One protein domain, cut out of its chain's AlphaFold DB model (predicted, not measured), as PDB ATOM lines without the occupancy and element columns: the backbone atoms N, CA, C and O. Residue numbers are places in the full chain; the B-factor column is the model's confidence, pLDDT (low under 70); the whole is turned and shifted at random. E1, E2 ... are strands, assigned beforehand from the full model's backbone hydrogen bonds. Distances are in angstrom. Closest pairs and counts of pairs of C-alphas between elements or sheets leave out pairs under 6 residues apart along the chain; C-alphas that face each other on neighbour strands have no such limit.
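Overview. This is residues 2 to 85 of the 241 residues of an uncharacterized protein of Trema orientale (UniProt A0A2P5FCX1). A strongly twisted, branched sheet of E4 to E8 and a smaller sheet of E1, E2 and E3 spread apart like a loose V from the corner where E3 leads into E4. The tip of the long E2 and E3 hairpin, residues 20 to 25, sticks out, while the link of residues 69 to 80 loops from the larger sheet towards the level of the smaller one. The printed part has 84 residues with eight named strands, E1 to E8 in chain order, and no named helix: all strand. Both sheets are antiparallel, the smaller in the order E1, E2, E3. The whole is compact, with a radius of gyration of the C-alphas of 13.0 A and spans of 41 by 29 by 22 A.

Arrangement. In the larger sheet, E6, residues 49 to 56, has three neighbours. E4, residues 36 to 38, and E5, residues 44 to 46, lie on one side of E6, beside residues 54 to 56 and 49 to 51. E7, residues 62 to 68, lies on the other side. N 37 and O 55 are 2.8 A apart, N 44 and O 51 2.8 A, and N 52 and O 66 2.9 A, within hydrogen-bond range. E8, residues 81 to 84, is an edge strand antiparallel to E7, with N 82 and O 67 at 2.8 A. E5, E6, E7 and E8 form a meander, each strand the antiparallel neighbour of the one before. In the other sheet, E2, residues 11 to 20, is the inner strand of a second meander, between E1, residues 2 to 6, and E3, residues 25 to 34. N 5 and O 13 are 3.0 A apart, and N 16 and O 29 2.8 A. E3 and E4 meet only through their link. The closest C-alphas of E2 and E4, those of Val 12 and Arg 36, are 6.7 A apart. E2 and E6 are apart.

Along the chain. E6 is 22.0 A long and E7 17.2 A. E2 measures 28.1 A and E3 29.5 A. E1 begins at C-alpha 2 (-3.181, 65.815, -44.236), E3 ends at C-alpha 34 (-10.299, 78.566, -36.488), and E8 ends at C-alpha 84 (-12.231, 68.491, -25.943). E4, E5 and E8 are short, with 3, 3 and 4 residues.

Size, cuts and confidence. The two C-alphas farthest apart, those of Ile 23 and Glu 59, are 40.9 A apart. The printed part has no cut. The link from E7 to E8, 12 residues, is long; the other links are tight. The mean pLDDT of the printed part is 77.2, with residues 2 to 10, 57 to 60 and 74 to 78 under 70.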
ATOM      1  N   CYS A   2      -2.553  64.493 -44.334       53.72
ATOM      2  CA  CYS A   2      -3.181  65.815 -44.236       53.72
ATOM      3  C   CYS A   2      -2.234  66.935 -44.684       53.72
ATOM      4  O   CYS A   2      -1.066  66.920 -44.294       53.72
ATOM      5  N   HIS A   3      -2.742  67.892 -45.463       50.09
ATOM      6  CA  HIS A   3      -2.015  69.089 -45.916       50.09
ATOM      7  C   HIS A   3      -2.768  70.366 -45.514       50.09
ATOM      8  O   HIS A   3      -3.979  70.320 -45.328       50.09
ATOM      9  N   CYS A   4      -2.048  71.477 -45.337       49.25
ATOM     10  CA  CYS A   4      -2.551  72.723 -44.747       49.25
ATOM     11  C   CYS A   4      -2.435  73.899 -45.730       49.25
ATOM     12  O   CYS A   4      -1.373  74.073 -46.331       49.25
ATOM     13  N   CYS A   5      -3.482  74.724 -45.827       55.75
ATOM     14  CA  CYS A   5      -3.523  75.980 -46.585       55.75
ATOM     15  C   CYS A   5      -4.001  77.129 -45.673       55.75
ATOM     16  O   CYS A   5      -4.939  76.958 -44.895       55.75
ATOM     17  N   HIS A   6      -3.354  78.297 -45.750       49.03
ATOM     18  CA  HIS A   6      -3.712  79.475 -44.946       49.03
ATOM     19  C   HIS A   6      -4.658  80.406 -45.710       49.03
ATOM     20  O   HIS A   6      -4.363  80.772 -46.846       49.03
ATOM     21  N   HIS A   7      -5.742  80.838 -45.056       53.22
ATOM     22  CA  HIS A   7      -6.656  81.866 -45.564       53.22
ATOM     23  C   HIS A   7      -6.550  83.160 -44.743       53.22
ATOM     24  O   HIS A   7      -6.287  83.127 -43.541       53.22
ATOM     25  N   GLU A   8      -6.802  84.310 -45.380       50.84
ATOM     26  CA  GLU A   8      -6.652  85.656 -44.783       50.84
ATOM     27  C   GLU A   8      -7.578  85.925 -43.574       50.84
ATOM     28  O   GLU A   8      -7.340  86.858 -42.811       50.84
ATOM     29  N   ASN A   9      -8.584  85.075 -43.331       57.50
ATOM     30  CA  ASN A   9      -9.566  85.229 -42.246       57.50
ATOM     31  C   ASN A   9      -9.187  84.518 -40.928       57.50
ATOM     32  O   ASN A   9     -10.013  84.427 -40.019       57.50
ATOM     33  N   GLY A  10      -7.971  83.972 -40.811       64.50
ATOM     34  CA  GLY A  10      -7.530  83.234 -39.616       64.50
ATOM     35  C   GLY A  10      -8.104  81.815 -39.499       64.50
ATOM     36  O   GLY A  10      -7.873  81.133 -38.501       64.50
ATOM     37  N   GLU A  11      -8.832  81.346 -40.513       71.56
ATOM     38  CA  GLU A  11      -9.152  79.930 -40.674       71.56
ATOM     39  C   GLU A  11      -7.988  79.195 -41.334       71.56
ATOM     40  O   GLU A  11      -7.448  79.617 -42.360       71.56
ATOM     41  N   VAL A  12      -7.616  78.073 -40.726       76.06
ATOM     42  CA  VAL A  12      -6.641  77.144 -41.284       76.06
ATOM     43  C   VAL A  12      -7.410  75.983 -41.892       76.06
ATOM     44  O   VAL A  12      -8.119  75.273 -41.177       76.06
ATOM     45  N   GLU A  13      -7.292  75.806 -43.206       82.44
ATOM     46  CA  GLU A  13      -7.951  74.722 -43.928       82.44
ATOM     47  C   GLU A  13      -7.015  73.516 -44.033       82.44
ATOM     48  O   GLU A  13      -5.842  73.629 -44.407       82.44
ATOM     49  N   PHE A  14      -7.552  72.345 -43.712       82.44
ATOM     50  CA  PHE A  14      -6.872  71.065 -43.786       82.44
ATOM     51  C   PHE A  14      -7.539  70.189 -44.837       82.44
ATOM     52  O   PHE A  14      -8.741  69.944 -44.783       82.44
ATOM     53  N   CYS A  15      -6.742  69.651 -45.752       82.75
ATOM     54  CA  CYS A  15      -7.153  68.571 -46.640       82.75
ATOM     55  C   CYS A  15      -6.811  67.232 -45.982       82.75
ATOM     56  O   CYS A  15      -5.678  67.049 -45.544       82.75
ATOM     57  N   ALA A  16      -7.764  66.304 -45.919       83.12
ATOM     58  CA  ALA A  16      -7.588  64.941 -45.437       83.12
ATOM     59  C   ALA A  16      -7.852  63.926 -46.555       83.12
ATOM     60  O   ALA A  16      -8.915  63.906 -47.173       83.12
ATOM     61  N   LEU A  17      -6.892  63.022 -46.754       85.88
ATOM     62  CA  LEU A  17      -7.031  61.868 -47.644       85.88
ATOM     63  C   LEU A  17      -7.324  60.601 -46.839       85.88
ATOM     64  O   LEU A  17      -6.472  60.158 -46.056       85.88
ATOM     65  N   THR A  18      -8.495  60.009 -47.079       83.69
ATOM     66  CA  THR A  18      -8.971  58.773 -46.441       83.69
ATOM     67  C   THR A  18      -9.096  57.658 -47.473       83.69
ATOM     68  O   THR A  18      -9.680  57.857 -48.536       83.69
ATOM     69  N   TYR A  19      -8.573  56.472 -47.164       84.06
ATOM     70  CA  TYR A  19      -8.738  55.278 -47.995       84.06
ATOM     71  C   TYR A  19      -9.794  54.361 -47.388       84.06
ATOM     72  O   TYR A  19      -9.711  54.026 -46.207       84.06
ATOM     73  N   CYS A  20     -10.756  53.926 -48.199       82.00
ATOM     74  CA  CYS A  20     -11.715  52.906 -47.798       82.00
ATOM     75  C   CYS A  20     -11.372  51.580 -48.481       82.00
ATOM     76  O   CYS A  20     -11.431  51.474 -49.707       82.00
ATOM     77  N   SER A  21     -11.033  50.569 -47.680       84.12
ATOM     78  CA  SER A  21     -10.691  49.228 -48.162       84.12
ATOM     79  C   SER A  21     -11.885  48.491 -48.772       84.12
ATOM     80  O   SER A  21     -11.686  47.722 -49.705       84.12
ATOM     81  N   GLU A  22     -13.113  48.749 -48.312       83.94
ATOM     82  CA  GLU A  22     -14.327  48.086 -48.817       83.94
ATOM     83  C   GLU A  22     -14.637  48.452 -50.273       83.94
ATOM     84  O   GLU A  22     -15.045  47.606 -51.063       83.94
ATOM     85  N   ILE A  23     -14.420  49.719 -50.636       86.75
ATOM     86  CA  ILE A  23     -14.680  50.232 -51.991       86.75
ATOM     87  C   ILE A  23     -13.401  50.437 -52.808       86.75
ATOM     88  O   ILE A  23     -13.480  50.801 -53.980       86.75
ATOM     89  N   GLY A  24     -12.229  50.251 -52.195       87.25
ATOM     90  CA  GLY A  24     -10.920  50.402 -52.829       87.25
ATOM     91  C   GLY A  24     -10.621  51.813 -53.347       87.25
ATOM     92  O   GLY A  24      -9.869  51.957 -54.309       87.25
ATOM     93  N   LYS A  25     -11.216  52.857 -52.756       88.62
ATOM     94  CA  LYS A  25     -11.112  54.243 -53.242       88.62
ATOM     95  C   LYS A  25     -10.563  55.185 -52.180       88.62
ATOM     96  O   LYS A  25     -10.857  55.051 -50.991       88.62
ATOM     97  N   TRP A  26      -9.803  56.168 -52.652       87.69
ATOM     98  CA  TRP A  26      -9.437  57.348 -51.882       87.69
ATOM     99  C   TRP A  26     -10.563  58.373 -51.936       87.69
ATOM    100  O   TRP A  26     -11.211  58.545 -52.969       87.69
ATOM    101  N   ARG A  27     -10.765  59.060 -50.820       84.12
ATOM    102  CA  ARG A  27     -11.644  60.212 -50.695       84.12
ATOM    103  C   ARG A  27     -10.838  61.375 -50.143       84.12
ATOM    104  O   ARG A  27     -10.138  61.223 -49.141       84.12
ATOM    105  N   GLU A  28     -10.960  62.507 -50.812       86.88
ATOM    106  CA  GLU A  28     -10.480  63.795 -50.334       86.88
ATOM    107  C   GLU A  28     -11.614  64.509 -49.602       86.88
ATOM    108  O   GLU A  28     -12.791  64.359 -49.947       86.88
ATOM    109  N   SER A  29     -11.283  65.206 -48.524       83.31
ATOM    110  CA  SER A  29     -12.239  65.968 -47.724       83.31
ATOM    111  C   SER A  29     -11.509  67.133 -47.079       83.31
ATOM    112  O   SER A  29     -10.379  66.954 -46.618       83.31
ATOM    113  N   THR A  30     -12.132  68.307 -47.030       82.88
ATOM    114  CA  THR A  30     -11.552  69.473 -46.358       82.88
ATOM    115  C   THR A  30     -12.288  69.797 -45.067       82.88
ATOM    116  O   THR A  30     -13.472  69.504 -44.898       82.88
ATOM    117  N   PHE A  31     -11.556  70.352 -44.106       80.69
ATOM    118  CA  PHE A  31     -12.118  70.866 -42.866       80.69
ATOM    119  C   PHE A  31     -11.281  72.028 -42.348       80.69
ATOM    120  O   PHE A  31     -10.070  72.068 -42.557       80.69
ATOM    121  N   SER A  32     -11.914  72.950 -41.630       80.19
ATOM    122  CA  SER A  32     -11.241  74.142 -41.114       80.19
ATOM    123  C   SER A  32     -11.067  74.072 -39.601       80.19
ATOM    124  O   SER A  32     -11.900  73.530 -38.876       80.19
ATOM    125  N   LEU A  33      -9.987  74.647 -39.085       77.12
ATOM    126  CA  LEU A  33      -9.872  74.977 -37.668       77.12
ATOM    127  C   LEU A  33      -9.631  76.477 -37.543       77.12
ATOM    128  O   LEU A  33      -8.719  77.033 -38.153       77.12
ATOM    129  N   HIS A  34     -10.456  77.140 -36.738       76.38
ATOM    130  CA  HIS A  34     -10.299  78.566 -36.488       76.38
ATOM    131  C   HIS A  34      -9.078  78.814 -35.593       76.38
ATOM    132  O   HIS A  34      -9.048  78.306 -34.465       76.38
ATOM    133  N   GLN A  35      -8.097  79.565 -36.111       72.12
ATOM    134  CA  GLN A  35      -6.860  80.004 -35.442       72.12
ATOM    135  C   GLN A  35      -6.039  78.886 -34.780       72.12
ATOM    136  O   GLN A  35      -5.335  79.112 -33.796       72.12
ATOM    137  N   ARG A  36      -6.137  77.653 -35.287       78.50
ATOM    138  CA  ARG A  36      -5.465  76.490 -34.693       78.50
ATOM    139  C   ARG A  36      -4.790  75.629 -35.744       78.50
ATOM    140  O   ARG A  36      -5.297  75.453 -36.848       78.50
ATOM    141  N   THR A  37      -3.670  75.036 -35.357       80.44
ATOM    142  CA  THR A  37      -2.924  74.051 -36.138       80.44
ATOM    143  C   THR A  37      -3.029  72.664 -35.527       80.44
ATOM    144  O   THR A  37      -3.183  72.493 -34.314       80.44
ATOM    145  N   LEU A  38      -2.926  71.649 -36.383       80.31
ATOM    146  CA  LEU A  38      -2.740  70.273 -35.946       80.31
ATOM    147  C   LEU A  38      -1.307  70.094 -35.451       80.31
ATOM    148  O   LEU A  38      -0.345  70.413 -36.149       80.31
ATOM    149  N   ASN A  39      -1.157  69.549 -34.250       79.12
ATOM    150  CA  ASN A  39       0.152  69.312 -33.665       79.12
ATOM    151  C   ASN A  39       0.879  68.144 -34.365       79.12
ATOM    152  O   ASN A  39       0.257  67.188 -34.836       79.12
ATOM    153  N   TYR A  40       2.216  68.160 -34.345       74.50
ATOM    154  CA  TYR A  40       3.062  67.071 -34.849       74.50
ATOM    155  C   TYR A  40       3.001  65.772 -34.025       74.50
ATOM    156  O   TYR A  40       3.744  64.840 -34.293       74.50
ATOM    157  N   ASN A  41       2.137  65.640 -33.029       77.56
ATOM    158  CA  ASN A  41       1.882  64.353 -32.393       77.56
ATOM    159  C   ASN A  41       0.993  63.464 -33.275       77.56
ATOM    160  O   ASN A  41       0.225  63.940 -34.111       77.56
ATOM    161  N   THR A  42       1.121  62.144 -33.124       83.06
ATOM    162  CA  THR A  42       0.253  61.180 -33.816       83.06
ATOM    163  C   THR A  42      -1.193  61.318 -33.325       83.06
ATOM    164  O   THR A  42      -1.399  61.318 -32.108       83.06
ATOM    165  N   PRO A  43      -2.195  61.407 -34.221       87.69
ATOM    166  CA  PRO A  43      -3.592  61.343 -33.813       87.69
ATOM    167  C   PRO A  43      -3.944  59.949 -33.290       87.69
ATOM    168  O   PRO A  43      -3.406  58.938 -33.735       87.69
ATOM    169  N   VAL A  44      -4.885  59.890 -32.356       89.75
ATOM    170  CA  VAL A  44      -5.286  58.656 -31.683       89.75
ATOM    171  C   VAL A  44      -6.718  58.299 -32.061       89.75
ATOM    172  O   VAL A  44      -7.615  59.118 -31.896       89.75
ATOM    173  N   ALA A  45      -6.948  57.076 -32.539       88.81
ATOM    174  CA  ALA A  45      -8.284  56.578 -32.861       88.81
ATOM    175  C   ALA A  45      -8.912  55.862 -31.656       88.81
ATOM    176  O   ALA A  45      -8.329  54.922 -31.128       88.81
ATOM    177  N   CYS A  46     -10.101  56.276 -31.221       86.31
ATOM    178  CA  CYS A  46     -10.816  55.658 -30.103       86.31
ATOM    179  C   CYS A  46     -12.324  55.883 -30.234       86.31
ATOM    180  O   CYS A  46     -12.755  56.991 -30.550       86.31
ATOM    181  N   ASN A  47     -13.131  54.848 -29.978       83.12
ATOM    182  CA  ASN A  47     -14.598  54.920 -30.007       83.12
ATOM    183  C   ASN A  47     -15.159  55.561 -31.294       83.12
ATOM    184  O   ASN A  47     -16.065  56.388 -31.243       83.12
ATOM    185  N   GLY A  48     -14.579  55.219 -32.449       81.88
ATOM    186  CA  GLY A  48     -14.995  55.743 -33.757       81.88
ATOM    187  C   GLY A  48     -14.558  57.183 -34.060       81.88
ATOM    188  O   GLY A  48     -14.885  57.694 -35.125       81.88
ATOM    189  N   LEU A  49     -13.805  57.833 -33.168       87.50
ATOM    190  CA  LEU A  49     -13.310  59.198 -33.345       87.50
ATOM    191  C   LEU A  49     -11.782  59.231 -33.455       87.50
ATOM    192  O   LEU A  49     -11.085  58.429 -32.831       87.50
ATOM    193  N   LEU A  50     -11.262  60.207 -34.198       89.56
ATOM    194  CA  LEU A  50      -9.860  60.609 -34.168       89.56
ATOM    195  C   LEU A  50      -9.677  61.781 -33.208       89.56
ATOM    196  O   LEU A  50     -10.360  62.793 -33.323       89.56
ATOM    197  N   TYR A  51      -8.726  61.647 -32.290       90.25
ATOM    198  CA  TYR A  51      -8.323  62.667 -31.330       90.25
ATOM    199  C   TYR A  51      -6.958  63.213 -31.719       90.25
ATOM    200  O   TYR A  51      -5.994  62.457 -31.847       90.25
ATOM    201  N   TRP A  52      -6.859  64.527 -31.863       89.50
ATOM    202  CA  TRP A  52      -5.631  65.199 -32.264       89.50
ATOM    203  C   TRP A  52      -5.338  66.361 -31.327       89.50
ATOM    204  O   TRP A  52      -6.217  67.175 -31.060       89.50
ATOM    205  N   LEU A  53      -4.102  66.464 -30.836       88.62
ATOM    206  CA  LEU A  53      -3.650  67.685 -30.173       88.62
ATOM    207  C   LEU A  53      -3.658  68.843 -31.172       88.62
ATOM    208  O   LEU A  53      -3.154  68.711 -32.288       88.62
ATOM    209  N   VAL A  54      -4.200  69.974 -30.748       86.69
ATOM    210  CA  VAL A  54      -4.217  71.208 -31.527       86.69
ATOM    211  C   VAL A  54      -3.586  72.332 -30.725       86.69
ATOM    212  O   VAL A  54      -3.689  72.366 -29.497       86.69
ATOM    213  N   GLY A  55      -2.898  73.220 -31.427       79.44
ATOM    214  CA  GLY A  55      -2.201  74.364 -30.851       79.44
ATOM    215  C   GLY A  55      -2.497  75.646 -31.607       79.44
ATOM    216  O   GLY A  55      -3.094  75.606 -32.685       79.44
ATOM    217  N   SER A  56      -2.071  76.769 -31.049       72.31
ATOM    218  CA  SER A  56      -2.164  78.064 -31.712       72.31
ATOM    219  C   SER A  56      -1.168  78.139 -32.872       72.31
ATOM    220  O   SER A  56      -0.104  77.526 -32.854       72.31
ATOM    221  N   THR A  57      -1.512  78.887 -33.917       63.25
ATOM    222  CA  THR A  57      -0.552  79.285 -34.963       63.25
ATOM    223  C   THR A  57       0.469  80.304 -34.460       63.25
ATOM    224  O   THR A  57       1.553  80.416 -35.023       63.25
ATOM    225  N   GLU A  58       0.111  81.069 -33.428       62.12
ATOM    226  CA  GLU A  58       0.908  82.181 -32.899       62.12
ATOM    227  C   GLU A  58       1.750  81.775 -31.685       62.12
ATOM    228  O   GLU A  58       2.743  82.425 -31.355       62.12
ATOM    229  N   GLU A  59       1.348  80.701 -31.005       59.78
ATOM    230  CA  GLU A  59       1.975  80.216 -29.783       59.78
ATOM    231  C   GLU A  59       2.328  78.736 -29.958       59.78
ATOM    232  O   GLU A  59       1.477  77.943 -30.349       59.78
ATOM    233  N   GLU A  60       3.564  78.329 -29.640       60.28
ATOM    234  CA  GLU A  60       3.992  76.914 -29.619       60.28
ATOM    235  C   GLU A  60       3.355  76.134 -28.442       60.28
ATOM    236  O   GLU A  60       3.999  75.340 -27.753       60.28
ATOM    237  N   THR A  61       2.082  76.397 -28.153       70.19
ATOM    238  CA  THR A  61       1.309  75.814 -27.061       70.19
ATOM    239  C   THR A  61       0.313  74.798 -27.588       70.19
ATOM    240  O   THR A  61      -0.148  74.850 -28.725       70.19
ATOM    241  N   VAL A  62      -0.024  73.834 -26.734       76.88
ATOM    242  CA  VAL A  62      -1.165  72.949 -26.961       76.88
ATOM    243  C   VAL A  62      -2.375  73.585 -26.293       76.88
ATOM    244  O   VAL A  62      -2.422  73.689 -25.066       76.88
ATOM    245  N   ASP A  63      -3.357  73.958 -27.103       78.75
ATOM    246  CA  ASP A  63      -4.553  74.672 -26.655       78.75
ATOM    247  C   ASP A  63      -5.707  73.708 -26.387       78.75
ATOM    248  O   ASP A  63      -6.585  73.978 -25.568       78.75
ATOM    249  N   GLY A  64      -5.693  72.545 -27.043       84.88
ATOM    250  CA  GLY A  64      -6.569  71.450 -26.669       84.88
ATOM    251  C   GLY A  64      -6.522  70.249 -27.578       84.88
ATOM    252  O   GLY A  64      -5.493  69.937 -28.179       84.88
ATOM    253  N   ILE A  65      -7.633  69.518 -27.601       89.00
ATOM    254  CA  ILE A  65      -7.762  68.279 -28.355       89.00
ATOM    255  C   ILE A  65      -8.969  68.413 -29.269       89.00
ATOM    256  O   ILE A  65     -10.086  68.641 -28.815       89.00
ATOM    257  N   PHE A  66      -8.750  68.238 -30.562       88.75
ATOM    258  CA  PHE A  66      -9.824  68.154 -31.532       88.75
ATOM    259  C   PHE A  66     -10.217  66.690 -31.725       88.75
ATOM    260  O   PHE A  66      -9.375  65.859 -32.069       88.75
ATOM    261  N   ALA A  67     -11.482  66.368 -31.460       89.12
ATOM    262  CA  ALA A  67     -12.042  65.041 -31.667       89.12
ATOM    263  C   ALA A  67     -13.004  65.082 -32.852       89.12
ATOM    264  O   ALA A  67     -13.965  65.846 -32.822       89.12
ATOM    265  N   PHE A  68     -12.789  64.261 -33.875       86.31
ATOM    266  CA  PHE A  68     -13.628  64.274 -35.072       86.31
ATOM    267  C   PHE A  68     -13.908  62.877 -35.609       86.31
ATOM    268  O   PHE A  68     -13.143  61.941 -35.388       86.31
ATOM    269  N   ASP A  69     -15.033  62.755 -36.302       84.81
ATOM    270  CA  ASP A  69     -15.475  61.541 -36.976       84.81
ATOM    271  C   ASP A  69     -15.063  61.622 -38.456       84.81
ATOM    272  O   ASP A  69     -15.639  62.416 -39.208       84.81
ATOM    273  N   PRO A  70     -14.090  60.810 -38.910       79.38
ATOM    274  CA  PRO A  70     -13.631  60.848 -40.297       79.38
ATOM    275  C   PRO A  70     -14.732  60.517 -41.309       79.38
ATOM    276  O   PRO A  70     -14.658  60.959 -42.452       79.38
ATOM    277  N   SER A  71     -15.765  59.763 -40.913       76.62
ATOM    278  CA  SER A  71     -16.884  59.419 -41.800       76.62
ATOM    279  C   SER A  71     -17.805  60.611 -42.078       76.62
ATOM    280  O   SER A  71     -18.469  60.653 -43.116       76.62
ATOM    281  N   LYS A  72     -17.805  61.602 -41.177       77.75
ATOM    282  CA  LYS A  72     -18.592  62.839 -41.271       77.75
ATOM    283  C   LYS A  72     -17.810  64.006 -41.861       77.75
ATOM    284  O   LYS A  72     -18.376  65.090 -41.988       77.75
ATOM    285  N   LEU A  73     -16.543  63.794 -42.226       74.69
ATOM    286  CA  LEU A  73     -15.756  64.750 -42.998       74.69
ATOM    287  C   LEU A  73     -16.337  64.793 -44.419       74.69
ATOM    288  O   LEU A  73     -15.967  64.030 -45.309       74.69
ATOM    289  N   THR A  74     -17.353  65.624 -44.604       67.69
ATOM    290  CA  THR A  74     -17.949  65.913 -45.903       67.69
ATOM    291  C   THR A  74     -17.982  67.414 -46.075       67.69
ATOM    292  O   THR A  74     -18.274  68.124 -45.108       67.69
ATOM    293  N   ASP A  75     -17.750  67.876 -47.300       61.16
ATOM    294  CA  ASP A  75     -17.842  69.288 -47.649       61.16
ATOM    295  C   ASP A  75     -19.155  69.860 -47.085       61.16
ATOM    296  O   ASP A  75     -20.241  69.335 -47.344       61.16
ATOM    297  N   HIS A  76     -19.037  70.900 -46.253       57.44
ATOM    298  CA  HIS A  76     -20.141  71.670 -45.658       57.44
ATOM    299  C   HIS A  76     -20.857  71.110 -44.417       57.44
ATOM    300  O   HIS A  76     -21.866  71.694 -44.019       57.44
ATOM    301  N   ASN A  77     -20.378  70.052 -43.751       64.62
ATOM    302  CA  ASN A  77     -20.972  69.661 -42.465       64.62
ATOM    303  C   ASN A  77     -20.276  70.369 -41.285       64.62
ATOM    304  O   ASN A  77     -19.165  69.985 -40.957       64.62
ATOM    305  N   PRO A  78     -20.887  71.329 -40.569       64.88
ATOM    306  CA  PRO A  78     -20.245  71.969 -39.414       64.88
ATOM    307  C   PRO A  78     -20.071  71.032 -38.202       64.88
ATOM    308  O   PRO A  78     -19.402  71.396 -37.240       64.88
ATOM    309  N   SER A  79     -20.659  69.827 -38.219       70.38
ATOM    310  CA  SER A  79     -20.677  68.896 -37.084       70.38
ATOM    311  C   SER A  79     -19.691  67.718 -37.203       70.38
ATOM    312  O   SER A  79     -19.947  66.656 -36.627       70.38
ATOM    313  N   TYR A  80     -18.597  67.830 -37.973       77.44
ATOM    314  CA  TYR A  80     -17.628  66.722 -38.121       77.44
ATOM    315  C   TYR A  80     -16.818  66.448 -36.853       77.44
ATOM    316  O   TYR A  80     -16.266  65.357 -36.701       77.44
ATOM    317  N   GLY A  81     -16.739  67.408 -35.934       81.75
ATOM    318  CA  GLY A  81     -15.962  67.252 -34.721       81.75
ATOM    319  C   GLY A  81     -16.362  68.201 -33.609       81.75
ATOM    320  O   GLY A  81     -17.236  69.050 -33.749       81.75
ATOM    321  N   GLN A  82     -15.699  68.014 -32.481       85.38
ATOM    322  CA  GLN A  82     -15.871  68.790 -31.271       85.38
ATOM    323  C   GLN A  82     -14.517  69.028 -30.619       85.38
ATOM    324  O   GLN A  82     -13.593  68.213 -30.706       85.38
ATOM    325  N   PHE A  83     -14.421  70.144 -29.913       85.25
ATOM    326  CA  PHE A  83     -13.276  70.411 -29.068       85.25
ATOM    327  C   PHE A  83     -13.429  69.674 -27.738       85.25
ATOM    328  O   PHE A  83     -14.511  69.610 -27.158       85.25
ATOM    329  N   VAL A  84     -12.336  69.094 -27.264       86.88
ATOM    330  CA  VAL A  84     -12.231  68.491 -25.943       86.88
ATOM    331  C   VAL A  84     -11.254  69.338 -25.150       86.88
ATOM    332  O   VAL A  84     -10.078  69.459 -25.507       86.88
ATOM    333  N   ASN A  85     -11.762  69.924 -24.070       85.44
ATOM    334  CA  ASN A  85     -10.959  70.724 -23.158       85.44
ATOM    335  C   ASN A  85      -9.858  69.868 -22.523       85.44
ATOM    336  O   ASN A  85     -10.027  68.668 -22.286       85.44
TER     337      ASN A  85